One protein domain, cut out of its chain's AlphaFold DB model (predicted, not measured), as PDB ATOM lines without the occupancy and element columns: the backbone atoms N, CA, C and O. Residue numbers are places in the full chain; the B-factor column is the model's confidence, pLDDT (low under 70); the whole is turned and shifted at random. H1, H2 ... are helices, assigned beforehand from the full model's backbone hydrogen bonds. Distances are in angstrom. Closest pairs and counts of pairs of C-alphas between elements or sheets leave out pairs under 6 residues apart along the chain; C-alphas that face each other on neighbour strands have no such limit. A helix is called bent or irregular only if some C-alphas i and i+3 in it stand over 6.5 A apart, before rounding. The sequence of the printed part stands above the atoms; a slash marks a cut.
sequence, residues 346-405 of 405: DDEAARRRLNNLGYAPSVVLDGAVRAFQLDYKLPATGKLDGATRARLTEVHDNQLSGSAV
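This is residues 346 to 405 of the 405 residues of the protein "Peptidoglycan-binding protein" of Deltaproteobacteria bacterium (UniProt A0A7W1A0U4). Three helices, H1, H2 and H3 in chain order, make a small triangle, with H1 packed on both others; residues 398 to 405, including the end of H3, stick out as a tail. The printed part has 60 residues, is all helix, and is compact, with a radius of gyration of the C-alphas of 11.2 A and spans of 35 by 21 by 19 A.

Find C-alpha 347 at (19.891, 47.335, -44.994); there H1, residues 347 to 356, begins. H2 is residues 365 to 375. H3, residues 386 to 400, runs 22.2 A to C-alpha 400 at (11.782, 38.404, -64.143); it is only just irregular, C-alphas 397 and 400 being 6.9 A apart.

Look at C-alphas 354 and 368, 7.0 A apart, the closest where H1 and H2 touch, at a steep tilt of 56 degrees. H1 and H3 touch, closest at C-alphas 353 and 396, 6.4 A. H2 and H3 are close but not clearly touching. Every O i to N i+4 pair is within hydrogen-bond range in H1 and H2, and 9 of 11 in H3.

The printed part has no cut, and both links are short. Residues 361 to 363 and 398 to 405 are under pLDDT 70.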
ATOM      1  N   ASP A 346      22.823  44.433 -47.789       85.56
ATOM      2  CA  ASP A 346      22.744  45.342 -46.650       85.56
ATOM      3  C   ASP A 346      21.342  45.960 -46.458       85.56
ATOM      4  O   ASP A 346      20.400  45.762 -47.232       85.56
ATOM      5  N   ASP A 347      21.155  46.665 -45.341       85.94
ATOM      6  CA  ASP A 347      19.891  47.335 -44.994       85.94
ATOM      7  C   ASP A 347      19.491  48.389 -46.031       85.94
ATOM      8  O   ASP A 347      18.302  48.634 -46.236       85.94
ATOM      9  N   GLU A 348      20.469  48.995 -46.699       86.44
ATOM     10  CA  GLU A 348      20.235  50.029 -47.695       86.44
ATOM     11  C   GLU A 348      19.728  49.424 -49.013       86.44
ATOM     12  O   GLU A 348      18.773  49.932 -49.602       86.44
ATOM     13  N   ALA A 349      20.264  48.277 -49.432       86.50
ATOM     14  CA  ALA A 349      19.735  47.484 -50.535       86.50
ATOM     15  C   ALA A 349      18.307  46.998 -50.241       86.50
ATOM     16  O   ALA A 349      17.434  47.061 -51.108       86.50
ATOM     17  N   ALA A 350      18.024  46.575 -49.004       88.56
ATOM     18  CA  ALA A 350      16.664  46.233 -48.583       88.56
ATOM     19  C   ALA A 350      15.723  47.454 -48.608       88.56
ATOM     20  O   ALA A 350      14.573  47.343 -49.035       88.56
ATOM     21  N   ARG A 351      16.208  48.637 -48.207       87.44
ATOM     22  CA  ARG A 351      15.442  49.891 -48.261       87.44
ATOM     23  C   ARG A 351      15.067  50.270 -49.696       87.44
ATOM     24  O   ARG A 351      13.914  50.629 -49.930       87.44
ATOM     25  N   ARG A 352      16.001  50.140 -50.645       87.81
ATOM     26  CA  ARG A 352      15.757  50.372 -52.082       87.81
ATOM     27  C   ARG A 352      14.722  49.399 -52.651       87.81
ATOM     28  O   ARG A 352      13.759  49.835 -53.273       87.81
ATOM     29  N   ARG A 353      14.835  48.097 -52.353       89.56
ATOM     30  CA  ARG A 353      13.845  47.089 -52.786       89.56
ATOM     31  C   ARG A 353      12.441  47.371 -52.243       89.56
ATOM     32  O   ARG A 353      11.466  47.262 -52.978       89.56
ATOM     33  N   LEU A 354      12.328  47.764 -50.971       89.69
ATOM     34  CA  LEU A 354      11.045  48.158 -50.374       89.69
ATOM     35  C   LEU A 354      10.444  49.384 -51.073       89.69
ATOM     36  O   LEU A 354       9.257  49.367 -51.391       89.69
ATOM     37  N   ASN A 355      11.259  50.408 -51.352       88.69
ATOM     38  CA  ASN A 355      10.829  51.587 -52.104       88.69
ATOM     39  C   ASN A 355      10.309  51.210 -53.503       88.69
ATOM     40  O   ASN A 355       9.203  51.602 -53.867       88.69
ATOM     41  N   ASN A 356      11.051  50.376 -54.236       89.31
ATOM     42  CA  ASN A 356      10.671  49.908 -55.572       89.31
ATOM     43  C   ASN A 356       9.366  49.097 -55.584       89.31
ATOM     44  O   ASN A 356       8.620  49.150 -56.557       89.31
ATOM     45  N   LEU A 357       9.056  48.387 -54.496       87.50
ATOM     46  CA  LEU A 357       7.784  47.680 -54.307       87.50
ATOM     47  C   LEU A 357       6.642  48.591 -53.809       87.50
ATOM     48  O   LEU A 357       5.554  48.105 -53.507       87.50
ATOM     49  N   GLY A 358       6.871  49.903 -53.691       84.12
ATOM     50  CA  GLY A 358       5.872  50.879 -53.249       84.12
ATOM     51  C   GLY A 358       5.727  51.007 -51.729       84.12
ATOM     52  O   GLY A 358       4.889  51.777 -51.254       84.12
ATOM     53  N   TYR A 359       6.558  50.321 -50.937       86.62
ATOM     54  CA  TYR A 359       6.627  50.515 -49.487       86.62
ATOM     55  C   TYR A 359       7.514  51.724 -49.177       86.62
ATOM     56  O   TYR A 359       8.658  51.569 -48.755       86.62
ATOM     57  N   ALA A 360       6.991  52.933 -49.405       70.00
ATOM     58  CA  ALA A 360       7.727  54.186 -49.238       70.00
ATOM     59  C   ALA A 360       8.289  54.333 -47.804       70.00
ATOM     60  O   ALA A 360       7.530  54.585 -46.862       70.00
ATOM     61  N   PRO A 361       9.616  54.234 -47.596       61.88
ATOM     62  CA  PRO A 361      10.223  54.326 -46.275       61.88
ATOM     63  C   PRO A 361      10.530  55.793 -45.961       61.88
ATOM     64  O   PRO A 361      11.667  56.148 -45.664       61.88
ATOM     65  N   SER A 362       9.558  56.693 -46.111       56.56
ATOM     66  CA  SER A 362       9.854  58.132 -46.080       56.56
ATOM     67  C   SER A 362      10.060  58.695 -44.670       56.56
ATOM     68  O   SER A 362      10.528  59.823 -44.545       56.56
ATOM     69  N   VAL A 363       9.782  57.927 -43.602       54.88
ATOM     70  CA  VAL A 363      10.045  58.375 -42.217       54.88
ATOM     71  C   VAL A 363      10.585  57.276 -41.289       54.88
ATOM     72  O   VAL A 363      11.463  57.567 -40.481       54.88
ATOM     73  N   VAL A 364      10.126  56.017 -41.384       71.38
ATOM     74  CA  VAL A 364      10.629  54.923 -40.525       71.38
ATOM     75  C   VAL A 364      10.655  53.590 -41.281       71.38
ATOM     76  O   VAL A 364       9.637  53.147 -41.814       71.38
ATOM     77  N   LEU A 365      11.824  52.941 -41.322       79.25
ATOM     78  CA  LEU A 365      12.033  51.657 -42.008       79.25
ATOM     79  C   LEU A 365      11.169  50.531 -41.414       79.25
ATOM     80  O   LEU A 365      10.706  49.659 -42.143       79.25
ATOM     81  N   ASP A 366      10.904  50.565 -40.107       84.69
ATOM     82  CA  ASP A 366      10.129  49.527 -39.422       84.69
ATOM     83  C   ASP A 366       8.681  49.418 -39.932       84.69
ATOM     84  O   ASP A 366       8.152  48.312 -40.037       84.69
ATOM     85  N   GLY A 367       8.054  50.538 -40.295       84.56
ATOM     86  CA  GLY A 367       6.696  50.605 -40.818       84.56
ATOM     87  C   GLY A 367       6.598  49.994 -42.210       84.56
ATOM     88  O   GLY A 367       5.721  49.164 -42.450       84.56
ATOM     89  N   ALA A 368       7.545  50.332 -43.090       88.44
ATOM     90  CA  ALA A 368       7.651  49.735 -44.421       88.44
ATOM     91  C   ALA A 368       7.888  48.219 -44.331       88.44
ATOM     92  O   ALA A 368       7.208  47.437 -44.994       88.44
ATOM     93  N   VAL A 369       8.778  47.790 -43.429       91.88
ATOM     94  CA  VAL A 369       9.052  46.369 -43.185       91.88
ATOM     95  C   VAL A 369       7.822  45.643 -42.639       91.88
ATOM     96  O   VAL A 369       7.506  44.555 -43.111       91.88
ATOM     97  N   ARG A 370       7.084  46.228 -41.686       90.94
ATOM     98  CA  ARG A 370       5.843  45.628 -41.158       90.94
ATOM     99  C   ARG A 370       4.775  45.483 -42.232       90.94
ATOM    100  O   ARG A 370       4.110  44.453 -42.267       90.94
ATOM    101  N   ALA A 371       4.604  46.496 -43.079       89.00
ATOM    102  CA  ALA A 371       3.641  46.457 -44.175       89.00
ATOM    103  C   ALA A 371       3.969  45.316 -45.149       89.00
ATOM    104  O   ALA A 371       3.114  44.470 -45.406       89.00
ATOM    105  N   PHE A 372       5.233  45.219 -45.572       91.88
ATOM    106  CA  PHE A 372       5.716  44.109 -46.390       91.88
ATOM    107  C   PHE A 372       5.496  42.750 -45.704       91.88
ATOM    108  O   PHE A 372       4.929  41.830 -46.289       91.88
ATOM    109  N   GLN A 373       5.875  42.618 -44.430       94.12
ATOM    110  CA  GLN A 373       5.698  41.373 -43.677       94.12
ATOM    111  C   GLN A 373       4.226  40.936 -43.619       94.12
ATOM    112  O   GLN A 373       3.930  39.765 -43.846       94.12
ATOM    113  N   LEU A 374       3.294  41.858 -43.369       91.00
ATOM    114  CA  LEU A 374       1.858  41.558 -43.330       91.00
ATOM    115  C   LEU A 374       1.311  41.113 -44.693       91.00
ATOM    116  O   LEU A 374       0.509  40.172 -44.759       91.00
ATOM    117  N   ASP A 375       1.757  41.759 -45.770       88.81
ATOM    118  CA  ASP A 375       1.347  41.428 -47.133       88.81
ATOM    119  C   ASP A 375       1.800  40.032 -47.547       88.81
ATOM    120  O   ASP A 375       1.006  39.258 -48.088       88.81
ATOM    121  N   TYR A 376       3.030  39.669 -47.188       90.62
ATOM    122  CA  TYR A 376       3.633  38.379 -47.518       90.62
ATOM    123  C   TYR A 376       3.519  37.333 -46.400       90.62
ATOM    124  O   TYR A 376       4.215  36.321 -46.426       90.62
ATOM    125  N   LYS A 377       2.603  37.542 -45.442       93.31
ATOM    126  CA  LYS A 377       2.256  36.589 -44.365       93.31
ATOM    127  C   LYS A 377       3.443  36.167 -43.489       93.31
ATOM    128  O   LYS A 377       3.468  35.061 -42.951       93.31
ATOM    129  N   LEU A 378       4.399  37.070 -43.304       93.81
ATOM    130  CA  LEU A 378       5.503  36.945 -42.361       93.81
ATOM    131  C   LEU A 378       5.124  37.537 -40.990       93.81
ATOM    132  O   LEU A 378       4.215  38.370 -40.894       93.81
ATOM    133  N   PRO A 379       5.823  37.161 -39.902       95.00
ATOM    134  CA  PRO A 379       5.659  37.821 -38.610       95.00
ATOM    135  C   PRO A 379       5.967  39.325 -38.708       95.00
ATOM    136  O   PRO A 379       7.064  39.705 -39.103       95.00
ATOM    137  N   ALA A 380       5.020  40.182 -38.311       92.12
ATOM    138  CA  ALA A 380       5.121  41.646 -38.405       92.12
ATOM    139  C   ALA A 380       6.035  42.259 -37.319       92.12
ATOM    140  O   ALA A 380       5.600  43.035 -36.464       92.12
ATOM    141  N   THR A 381       7.309  41.870 -37.317       92.50
ATOM    142  CA  THR A 381       8.326  42.294 -36.343       92.50
ATOM    143  C   THR A 381       8.847  43.710 -36.602       92.50
ATOM    144  O   THR A 381       9.341  44.354 -35.675       92.50
ATOM    145  N   GLY A 382       8.752  44.195 -37.845       88.81
ATOM    146  CA  GLY A 382       9.380  45.439 -38.301       88.81
ATOM    147  C   GLY A 382      10.901  45.371 -38.398       88.81
ATOM    148  O   GLY A 382      11.552  46.406 -38.497       88.81
ATOM    149  N   LYS A 383      11.473  44.166 -38.340       91.38
ATOM    150  CA  LYS A 383      12.911  43.929 -38.465       91.38
ATOM    151  C   LYS A 383      13.212  43.227 -39.783       91.38
ATOM    152  O   LYS A 383      12.517  42.284 -40.145       91.38
ATOM    153  N   LEU A 384      14.292  43.637 -40.448       90.00
ATOM    154  CA  LEU A 384      14.849  42.955 -41.620       90.00
ATOM    155  C   LEU A 384      15.612  41.683 -41.206       90.00
ATOM    156  O   LEU A 384      16.831  41.587 -41.365       90.00
ATOM    157  N   ASP A 385      14.896  40.725 -40.619       92.19
ATOM    158  CA  ASP A 385      15.437  39.400 -40.324       92.19
ATOM    159  C   ASP A 385      15.695  38.590 -41.608       92.19
ATOM    160  O   ASP A 385      15.299  38.976 -42.709       92.19
ATOM    161  N   GLY A 386      16.398  37.460 -41.474       91.94
ATOM    162  CA  GLY A 386      16.798  36.647 -42.625       91.94
ATOM    163  C   GLY A 386      15.618  36.177 -43.483       91.94
ATOM    164  O   GLY A 386      15.729  36.164 -44.705       91.94
ATOM    165  N   ALA A 387      14.473  35.863 -42.866       93.00
ATOM    166  CA  ALA A 387      13.268  35.455 -43.589       93.00
ATOM    167  C   ALA A 387      12.662  36.622 -44.385       93.00
ATOM    168  O   ALA A 387      12.282  36.458 -45.542       93.00
ATOM    169  N   THR A 388      12.625  37.813 -43.783       94.44
ATOM    170  CA  THR A 388      12.139  39.033 -44.431       94.44
ATOM    171  C   THR A 388      13.025  39.429 -45.608       94.44
ATOM    172  O   THR A 388      12.501  39.725 -46.678       94.44
ATOM    173  N   ARG A 389      14.355  39.377 -45.457       92.38
ATOM    174  CA  ARG A 389      15.299  39.663 -46.553       92.38
ATOM    175  C   ARG A 389      15.169  38.671 -47.695       92.38
ATOM    176  O   ARG A 389      15.046  39.094 -48.836       92.38
ATOM    177  N   ALA A 390      15.131  37.374 -47.386       90.75
ATOM    178  CA  ALA A 390      14.981  36.336 -48.398       90.75
ATOM    179  C   ALA A 390      13.690  36.528 -49.205       90.75
ATOM    180  O   ALA A 390      13.725  36.492 -50.432       90.75
ATOM    181  N   ARG A 391      12.567  36.809 -48.528       93.25
ATOM    182  CA  ARG A 391      11.291  37.055 -49.207       93.25
ATOM    183  C   ARG A 391      11.293  38.355 -50.007       93.25
ATOM    184  O   ARG A 391      10.697  38.398 -51.073       93.25
ATOM    185  N   LEU A 392      11.946  39.404 -49.510       90.69
ATOM    186  CA  LEU A 392      12.072  40.682 -50.211       90.69
ATOM    187  C   LEU A 392      12.882  40.534 -51.503       90.69
ATOM    188  O   LEU A 392      12.432  40.994 -52.545       90.69
ATOM    189  N   THR A 393      14.023  39.847 -51.441       88.38
ATOM    190  CA  THR A 393      14.824  39.483 -52.616       88.38
ATOM    191  C   THR A 393      14.018  38.620 -53.581       88.38
ATOM    192  O   THR A 393      13.992  38.907 -54.764       88.38
ATOM    193  N   GLU A 394      13.302  37.601 -53.102       88.00
ATOM    194  CA  GLU A 394      12.471  36.752 -53.965       88.00
ATOM    195  C   GLU A 394      11.385  37.558 -54.695       88.00
ATOM    196  O   GLU A 394      11.218  37.433 -55.902       88.00
ATOM    197  N   VAL A 395      10.649  38.406 -53.979       86.69
ATOM    198  CA  VAL A 395       9.542  39.184 -54.549       86.69
ATOM    199  C   VAL A 395      10.037  40.255 -55.518       86.69
ATOM    200  O   VAL A 395       9.413  40.458 -56.556       86.69
ATOM    201  N   HIS A 396      11.123  40.950 -55.179       86.19
ATOM    202  CA  HIS A 396      11.668  42.029 -55.999       86.19
ATOM    203  C   HIS A 396      12.488  41.493 -57.185       86.19
ATOM    204  O   HIS A 396      12.324  41.973 -58.302       86.19
ATOM    205  N   ASP A 397      13.330  40.478 -56.971       78.56
ATOM    206  CA  ASP A 397      14.333  40.044 -57.949       78.56
ATOM    207  C   ASP A 397      13.820  38.886 -58.851       78.56
ATOM    208  O   ASP A 397      14.221  38.804 -60.011       78.56
ATOM    209  N   ASN A 398      12.898  38.011 -58.394       64.69
ATOM    210  CA  ASN A 398      12.439  36.837 -59.178       64.69
ATOM    211  C   ASN A 398      11.159  37.042 -60.013       64.69
ATOM    212  O   ASN A 398      10.725  36.104 -60.685       64.69
ATOM    213  N   GLN A 399      10.561  38.238 -60.073       53.53
ATOM    214  CA  GLN A 399       9.459  38.492 -61.025       53.53
ATOM    215  C   GLN A 399       9.916  38.622 -62.499       53.53
ATOM    216  O   GLN A 399       9.100  38.903 -63.376       53.53
ATOM    217  N   LEU A 400      11.195  38.358 -62.796       45.06
ATOM    218  CA  LEU A 400      11.782  38.404 -64.143       45.06
ATOM    219  C   LEU A 400      11.682  37.090 -64.939       45.06
ATOM    220  O   LEU A 400      11.881  37.104 -66.152       45.06
ATOM    221  N   SER A 401      11.338  35.959 -64.317       35.62
ATOM    222  CA  SER A 401      11.101  34.702 -65.040       35.62
ATOM    223  C   SER A 401       9.609  34.399 -65.080       35.62
ATOM    224  O   SER A 401       9.039  33.935 -64.092       35.62
ATOM    225  N   GLY A 402       8.970  34.658 -66.222       34.44
ATOM    226  CA  GLY A 402       7.588  34.268 -66.473       34.44
ATOM    227  C   GLY A 402       7.368  32.778 -66.199       34.44
ATOM    228  O   GLY A 402       7.671  31.929 -67.028       34.44
ATOM    229  N   SER A 403       6.828  32.465 -65.028       21.61
ATOM    230  CA  SER A 403       6.180  31.196 -64.733       21.61
ATOM    231  C   SER A 403       5.223  31.420 -63.573       21.61
ATOM    232  O   SER A 403       5.615  31.861 -62.497       21.61
ATOM    233  N   ALA A 404       3.945  31.178 -63.845       24.14
ATOM    234  CA  ALA A 404       2.903  31.126 -62.841       24.14
ATOM    235  C   ALA A 404       3.232  30.060 -61.787       24.14
ATOM    236  O   ALA A 404       3.526  28.921 -62.155       24.14
ATOM    237  N   VAL A 405       3.091  30.425 -60.511       25.86
ATOM    238  CA  VAL A 405       2.512  29.573 -59.461       25.86
ATOM    239  C   VAL A 405       1.608  30.440 -58.601       25.86
ATOM    240  O   VAL A 405       2.090  31.495 -58.134       25.86
TER     241      VAL A 405